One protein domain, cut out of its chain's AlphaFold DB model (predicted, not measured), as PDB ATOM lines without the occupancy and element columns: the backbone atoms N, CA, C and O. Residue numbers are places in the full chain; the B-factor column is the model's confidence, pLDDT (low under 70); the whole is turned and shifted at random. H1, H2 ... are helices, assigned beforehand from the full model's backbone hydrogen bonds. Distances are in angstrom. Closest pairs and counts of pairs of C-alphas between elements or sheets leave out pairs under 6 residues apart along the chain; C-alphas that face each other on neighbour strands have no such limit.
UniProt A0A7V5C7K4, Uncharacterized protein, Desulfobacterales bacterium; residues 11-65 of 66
ATOM      1  N   TYR A  11     -12.084  10.687  47.620       90.56
ATOM      2  CA  TYR A  11     -11.538  11.628  46.655       90.56
ATOM      3  C   TYR A  11     -11.489  13.031  47.267       90.56
ATOM      4  O   TYR A  11     -12.513  13.593  47.653       90.56
ATOM      5  N   LYS A  12     -10.273  13.585  47.378       90.44
ATOM      6  CA  LYS A  12     -10.003  14.925  47.937       90.44
ATOM      7  C   LYS A  12     -10.703  15.186  49.281       90.44
ATOM      8  O   LYS A  12     -11.300  16.236  49.480       90.44
ATOM      9  N   GLY A  13     -10.642  14.209  50.187       91.31
ATOM     10  CA  GLY A  13     -11.198  14.320  51.543       91.31
ATOM     11  C   GLY A  13     -12.692  14.006  51.675       91.31
ATOM     12  O   GLY A  13     -13.201  14.036  52.790       91.31
ATOM     13  N   TYR A  14     -13.383  13.661  50.584       91.75
ATOM     14  CA  TYR A  14     -14.790  13.250  50.603       91.75
ATOM     15  C   TYR A  14     -14.956  11.802  50.152       91.75
ATOM     16  O   TYR A  14     -14.176  11.310  49.334       91.75
ATOM     17  N   LEU A  15     -15.996  11.126  50.637       90.19
ATOM     18  CA  LEU A  15     -16.348   9.794  50.153       90.19
ATOM     19  C   LEU A  15     -16.855   9.892  48.712       90.19
ATOM     20  O   LEU A  15     -17.713  10.719  48.400       90.19
ATOM     21  N   ALA A  16     -16.368   9.022  47.828       88.00
ATOM     22  CA  ALA A  16     -16.819   9.008  46.438       88.00
ATOM     23  C   ALA A  16     -18.326   8.734  46.327       88.00
ATOM     24  O   ALA A  16     -18.993   9.335  45.489       88.00
ATOM     25  N   THR A  17     -18.874   7.898  47.213       86.81
ATOM     26  CA  THR A  17     -20.320   7.652  47.316       86.81
ATOM     27  C   THR A  17     -21.093   8.939  47.596       86.81
ATOM     28  O   THR A  17     -22.057   9.220  46.900       86.81
ATOM     29  N   GLU A  18     -20.623   9.782  48.517       89.31
ATOM     30  CA  GLU A  18     -21.273  11.064  48.807       89.31
ATOM     31  C   GLU A  18     -21.208  12.040  47.628       89.31
ATOM     32  O   GLU A  18     -22.137  12.818  47.417       89.31
ATOM     33  N   LEU A  19     -20.106  12.039  46.870       90.06
ATOM     34  CA  LEU A  19     -19.990  12.857  45.659       90.06
ATOM     35  C   LEU A  19     -20.962  12.364  44.579       90.06
ATOM     36  O   LEU A  19     -21.578  13.175  43.891       90.06
ATOM     37  N   PHE A  20     -21.144  11.050  44.454       86.31
ATOM     38  CA  PHE A  20     -22.148  10.460  43.571       86.31
ATOM     39  C   PHE A  20     -23.576  10.791  44.002       86.31
ATOM     40  O   PHE A  20     -24.371  11.225  43.173       86.31
ATOM     41  N   ASP A  21     -23.890  10.668  45.287       87.62
ATOM     42  CA  ASP A  21     -25.208  11.023  45.816       87.62
ATOM     43  C   ASP A  21     -25.513  12.506  45.579       87.62
ATOM     44  O   ASP A  21     -26.638  12.877  45.243       87.62
ATOM     45  N   LEU A  22     -24.497  13.367  45.694       90.06
ATOM     46  CA  LEU A  22     -24.623  14.790  45.390       90.06
ATOM     47  C   LEU A  22     -24.881  15.045  43.899       90.06
ATOM     48  O   LEU A  22     -25.648  15.942  43.539       90.06
ATOM     49  N   TYR A  23     -24.257  14.253  43.029       87.56
ATOM     50  CA  TYR A  23     -24.502  14.299  41.593       87.56
ATOM     51  C   TYR A  23     -25.931  13.865  41.247       87.56
ATOM     52  O   TYR A  23     -26.593  14.550  40.467       87.56
ATOM     53  N   GLU A  24     -26.432  12.790  41.853       86.44
ATOM     54  CA  GLU A  24     -27.811  12.333  41.669       86.44
ATOM     55  C   GLU A  24     -28.819  13.365  42.203       86.44
ATOM     56  O   GLU A  24     -29.770  13.710  41.504       86.44
ATOM     57  N   GLN A  25     -28.559  13.975  43.369       88.38
ATOM     58  CA  GLN A  25     -29.367  15.091  43.888       88.38
ATOM     59  C   GLN A  25     -29.423  16.266  42.911       88.38
ATOM     60  O   GLN A  25     -30.488  16.824  42.676       88.38
ATOM     61  N   ARG A  26     -28.302  16.617  42.270       86.62
ATOM     62  CA  ARG A  26     -28.280  17.677  41.251       86.62
ATOM     63  C   ARG A  26     -29.205  17.381  40.062       86.62
ATOM     64  O   ARG A  26     -29.648  18.322  39.410       86.62
ATOM     65  N   ARG A  27     -29.450  16.105  39.745       83.38
ATOM     66  CA  ARG A  27     -30.356  15.669  38.666       83.38
ATOM     67  C   ARG A  27     -31.805  15.510  39.130       83.38
ATOM     68  O   ARG A  27     -32.688  15.435  38.280       83.38
ATOM     69  N   SER A  28     -32.036  15.448  40.440       84.50
ATOM     70  CA  SER A  28     -33.369  15.460  41.041       84.50
ATOM     71  C   SER A  28     -34.050  16.818  40.816       84.50
ATOM     72  O   SER A  28     -33.354  17.839  40.793       84.50
ATOM     73  N   PRO A  29     -35.392  16.874  40.713       84.56
ATOM     74  CA  PRO A  29     -36.144  18.132  40.706       84.56
ATOM     75  C   PRO A  29     -35.819  19.043  41.898       84.56
ATOM     76  O   PRO A  29     -35.822  20.263  41.755       84.56
ATOM     77  N   ASP A  30     -35.489  18.449  43.049       85.94
ATOM     78  CA  ASP A  30     -35.159  19.170  44.287       85.94
ATOM     79  C   ASP A  30     -33.769  19.830  44.251       85.94
ATOM     80  O   ASP A  30     -33.458  20.700  45.068       85.94
ATOM     81  N   GLY A  31     -32.917  19.419  43.307       86.44
ATOM     82  CA  GLY A  31     -31.545  19.886  43.187       86.44
ATOM     83  C   GLY A  31     -30.658  19.525  44.385       86.44
ATOM     84  O   GLY A  31     -30.944  18.648  45.201       86.44
ATOM     85  N   ILE A  32     -29.514  20.206  44.481       88.50
ATOM     86  CA  ILE A  32     -28.595  20.037  45.611       88.50
ATOM     87  C   ILE A  32     -29.189  20.719  46.846       88.50
ATOM     88  O   ILE A  32     -29.516  21.905  46.797       88.50
ATOM     89  N   LYS A  33     -29.250  19.996  47.973       86.88
ATOM     90  CA  LYS A  33     -29.757  20.529  49.246       86.88
ATOM     91  C   LYS A  33     -29.072  21.843  49.638       86.88
ATOM     92  O   LYS A  33     -27.837  21.945  49.642       86.88
ATOM     93  N   SER A  34     -29.887  22.818  50.045       80.25
ATOM     94  CA  SER A  34     -29.413  24.072  50.634       80.25
ATOM     95  C   SER A  34     -28.567  23.785  51.881       80.25
ATOM     96  O   SER A  34     -28.922  22.931  52.691       80.25
ATOM     97  N   GLY A  35     -27.418  24.451  52.006       88.12
ATOM     98  CA  GLY A  35     -26.428  24.189  53.060       88.12
ATOM     99  C   GLY A  35     -25.293  23.238  52.663       88.12
ATOM    100  O   GLY A  35     -24.330  23.104  53.414       88.12
ATOM    101  N   THR A  36     -25.334  22.629  51.471       90.38
ATOM    102  CA  THR A  36     -24.183  21.871  50.957       90.38
ATOM    103  C   THR A  36     -22.972  22.801  50.784       90.38
ATOM    104  O   THR A  36     -23.077  23.810  50.078       90.38
ATOM    105  N   PRO A  37     -21.796  22.468  51.356       93.81
ATOM    106  CA  PRO A  37     -20.592  23.267  51.175       93.81
ATOM    107  C   PRO A  37     -20.228  23.427  49.694       93.81
ATOM    108  O   PRO A  37     -20.151  22.448  48.947       93.81
ATOM    109  N   LYS A  38     -19.929  24.662  49.271       91.31
ATOM    110  CA  LYS A  38     -19.508  24.962  47.887       91.31
ATOM    111  C   LYS A  38     -18.280  24.151  47.466       91.31
ATOM    112  O   LYS A  38     -18.156  23.780  46.302       91.31
ATOM    113  N   GLU A  39     -17.387  23.867  48.409       93.44
ATOM    114  CA  GLU A  39     -16.216  23.022  48.187       93.44
ATOM    115  C   GLU A  39     -16.603  21.591  47.805       93.44
ATOM    116  O   GLU A  39     -16.120  21.094  46.792       93.44
ATOM    117  N   LYS A  40     -17.559  20.973  48.510       91.25
ATOM    118  CA  LYS A  40     -18.058  19.626  48.193       91.25
ATOM    119  C   LYS A  40     -18.634  19.556  46.774       91.25
ATOM    120  O   LYS A  40     -18.368  18.606  46.042       91.25
ATOM    121  N   ILE A  41     -19.334  20.607  46.335       91.75
ATOM    122  CA  ILE A  41     -19.855  20.723  44.959       91.75
ATOM    123  C   ILE A  41     -18.711  20.827  43.934       91.75
ATOM    124  O   ILE A  41     -18.762  20.191  42.879       91.75
ATOM    125  N   ARG A  42     -17.657  21.602  44.231       93.44
ATOM    126  CA  ARG A  42     -16.465  21.704  43.368       93.44
ATOM    127  C   ARG A  42     -15.721  20.375  43.273       93.44
ATOM    128  O   ARG A  42     -15.333  19.979  42.176       93.44
ATOM    129  N   VAL A  43     -15.547  19.683  44.398       94.38
ATOM    130  CA  VAL A  43     -14.892  18.373  44.447       94.38
ATOM    131  C   VAL A  43     -15.701  17.335  43.675       94.38
ATOM    132  O   VAL A  43     -15.120  16.618  42.868       94.38
ATOM    133  N   MET A  44     -17.030  17.319  43.824       92.25
ATOM    134  CA  MET A  44     -17.917  16.485  43.009       92.25
ATOM    135  C   MET A  44     -17.702  16.757  41.516       92.25
ATOM    136  O   MET A  44     -17.504  15.824  40.747       92.25
ATOM    137  N   ALA A  45     -17.699  18.020  41.083       90.25
ATOM    138  CA  ALA A  45     -17.491  18.350  39.673       90.25
ATOM    139  C   ALA A  45     -16.119  17.880  39.148       90.25
ATOM    140  O   ALA A  45     -16.036  17.363  38.034       90.25
ATOM    141  N   ALA A  46     -15.056  18.026  39.949       91.25
ATOM    142  CA  ALA A  46     -13.721  17.535  39.606       91.25
ATOM    143  C   ALA A  46     -13.686  16.005  39.504       91.25
ATOM    144  O   ALA A  46     -13.190  15.475  38.517       91.25
ATOM    145  N   PHE A  47     -14.284  15.316  40.475       89.88
ATOM    146  CA  PHE A  47     -14.401  13.863  40.507       89.88
ATOM    147  C   PHE A  47     -15.138  13.322  39.274       89.88
ATOM    148  O   PHE A  47     -14.629  12.455  38.571       89.88
ATOM    149  N   LEU A  48     -16.297  13.897  38.938       86.38
ATOM    150  CA  LEU A  48     -17.065  13.500  37.753       86.38
ATOM    151  C   LEU A  48     -16.292  13.716  36.445       86.38
ATOM    152  O   LEU A  48     -16.476  12.955  35.497       86.38
ATOM    153  N   ARG A  49     -15.458  14.762  36.377       86.38
ATOM    154  CA  ARG A  49     -14.621  15.068  35.209       86.38
ATOM    155  C   ARG A  49     -13.442  14.107  35.092       86.38
ATOM    156  O   ARG A  49     -13.181  13.618  34.001       86.38
ATOM    157  N   GLU A  50     -12.746  13.863  36.196       86.81
ATOM    158  CA  GLU A  50     -11.551  13.016  36.252       86.81
ATOM    159  C   GLU A  50     -11.879  11.561  35.920       86.81
ATOM    160  O   GLU A  50     -11.186  10.937  35.124       86.81
ATOM    161  N   TYR A  51     -12.998  11.063  36.442       83.25
ATOM    162  CA  TYR A  51     -13.458   9.696  36.206       83.25
ATOM    163  C   TYR A  51     -14.491   9.578  35.083       83.25
ATOM    164  O   TYR A  51     -15.076   8.512  34.908       83.25
ATOM    165  N   GLN A  52     -14.731  10.656  34.328       78.50
ATOM    166  CA  GLN A  52     -15.605  10.639  33.150       78.50
ATOM    167  C   GLN A  52     -17.015  10.074  33.433       78.50
ATOM    168  O   GLN A  52     -17.596   9.335  32.648       78.50
ATOM    169  N   ILE A  53     -17.601  10.434  34.573       74.12
ATOM    170  CA  ILE A  53     -18.864   9.855  35.073       74.12
ATOM    171  C   ILE A  53     -20.106  10.504  34.416       74.12
ATOM    172  O   ILE A  53     -21.244  10.073  34.612       74.12
ATOM    173  N   THR A  54     -19.929  11.551  33.606       61.47
ATOM    174  CA  THR A  54     -21.049  12.291  33.004       61.47
ATOM    175  C   THR A  54     -21.783  11.486  31.915       61.47
ATOM    176  O   THR A  54     -21.187  10.626  31.268       61.47
ATOM    177  N   PRO A  55     -23.076  11.768  31.635       53.62
ATOM    178  CA  PRO A  55     -23.865  11.011  30.656       53.62
ATOM    179  C   PRO A  55     -23.262  11.049  29.244       53.62
ATOM    180  O   PRO A  55     -23.369  10.071  28.513       53.62
ATOM    181  N   ALA A  56     -22.560  12.134  28.894       48.62
ATOM    182  CA  ALA A  56     -21.819  12.254  27.638       48.62
ATOM    183  C   ALA A  56     -20.672  11.228  27.504       48.62
ATOM    184  O   ALA A  56     -20.315  10.856  26.392       48.62
ATOM    185  N   HIS A  57     -20.121  10.731  28.616       46.88
ATOM    186  CA  HIS A  57     -19.042   9.739  28.620       46.88
ATOM    187  C   HIS A  57     -19.527   8.288  28.710       46.88
ATOM    188  O   HIS A  57     -18.801   7.389  28.282       46.88
ATOM    189  N   LYS A  58     -20.761   8.030  29.174       42.53
ATOM    190  CA  LYS A  58     -21.359   6.685  29.056       42.53
ATOM    191  C   LYS A  58     -21.429   6.237  27.592       42.53
ATOM    192  O   LYS A  58     -21.063   5.104  27.304       42.53
ATOM    193  N   ALA A  59     -21.765   7.150  26.675       42.75
ATOM    194  CA  ALA A  59     -21.743   6.878  25.236       42.75
ATOM    195  C   ALA A  59     -20.327   6.579  24.699       42.75
ATOM    196  O   ALA A  59     -20.160   5.696  23.863       42.75
ATOM    197  N   ALA A  60     -19.293   7.264  25.203       40.44
ATOM    198  CA  ALA A  60     -17.905   7.038  24.783       40.44
ATOM    199  C   ALA A  60     -17.327   5.713  25.314       40.44
ATOM    200  O   ALA A  60     -16.543   5.059  24.633       40.44
ATOM    201  N   THR A  61     -17.742   5.287  26.510       41.78
ATOM    202  CA  THR A  61     -17.232   4.057  27.138       41.78
ATOM    203  C   THR A  61     -17.893   2.797  26.559       41.78
ATOM    204  O   THR A  61     -17.249   1.753  26.477       41.78
ATOM    205  N   GLU A  62     -19.145   2.881  26.095       42.31
ATOM    206  CA  GLU A  62     -19.803   1.790  25.354       42.31
ATOM    207  C   GLU A  62     -19.244   1.605  23.933       42.31
ATOM    208  O   GLU A  62     -19.237   0.483  23.428       42.31
ATOM    209  N   LEU A  63     -18.724   2.666  23.301       38.78
ATOM    210  CA  LEU A  63     -18.165   2.597  21.945       38.78
ATOM    211  C   LEU A  63     -16.778   1.927  21.891       38.78
ATOM    212  O   LEU A  63     -16.405   1.391  20.857       38.78
ATOM    213  N   ILE A  64     -16.028   1.921  22.998       44.16
ATOM    214  CA  ILE A  64     -14.682   1.314  23.085       44.16
ATOM    215  C   ILE A  64     -14.754  -0.206  23.367       44.16
ATOM    216  O   ILE A  64     -13.740  -0.900  23.357       44.16
ATOM    217  N   ARG A  65     -15.955  -0.756  23.599       43.31
ATOM    218  CA  ARG A  65     -16.197  -2.191  23.859       43.31
ATOM    219  C   ARG A  65     -16.855  -2.954  22.695       43.31
ATOM    220  O   ARG A  65     -17.379  -4.044  22.924       43.31
TER     221      ARG A  65
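AT A GLANCE: This is residues 11 to 65 of the 66 residues of an uncharacterized protein of Desulfobacterales bacterium (UniProt A0A7V5C7K4). Two helices, H1 and H2, cross nearly at right angles near the middle of each, and a third, H3, extends the model beyond the last residue of H2 and touches neither of them. H2 and H3, one after the other, make most of the longest axis, and a loop of residues 28 to 37 swings round from the end of H1 to the start of H2. The printed part has 55 residues with three named helices, H1, H2 and H3 in that order, and no named strand; its class is all helix, with 34 residues in the helices. The whole is only just loose, close to compact, with a radius of gyration of the C-alphas of 12.3 A, and it is only just flat, spanning 40 by 27 by 15 A.

IN THESE COORDINATES: Residues 11 to 15 come before the first helix, with C-alpha 11 at (-11.538, 11.628, 46.655). H1 is residues 16 to 27, 17.0 A from first to last C-alpha, and begins with C-alpha 16 at (-16.819, 9.008, 46.438). H2, the longest helix with 13 residues, is residues 38 to 50 and measures 18.5 A from C-alpha 38 at (-19.508, 24.962, 47.887) to its last C-alpha. H3 is residues 55 to 63, 13.4 A long, and ends with C-alpha 63 at (-18.165, 2.597, 21.945).

HOW THE PARTS SIT: H1 touches H2 with residues 19 to 23 alone. The closest C-alphas of the two are those of Leu 19 and Met 44, 4.9 A apart. Their lines are about perpendicular, at 81 degrees, and their centres are 9.9 A apart. A short link of 10 residues joins H1 to H2. A tight link of 4 residues joins H2 to H3, yet H2 and H3 are apart. H1 and H3 are apart too. In H1 and H2 every O i to N i+4 pair is within hydrogen-bond range, while in H3 this holds for 3 of 5 pairs.

THE WHOLE: The two C-alphas farthest apart are those of Gly 35 and Arg 65, at 40.7 A. The first and last printed C-alphas, those of Tyr 11 and Arg 65, are 27.1 A apart. The printed part has no cut and no long link. The mean pLDDT of the printed part is 78.8, and the 12 residues from 54 to 65 are under 70; H3 has a mean of 44.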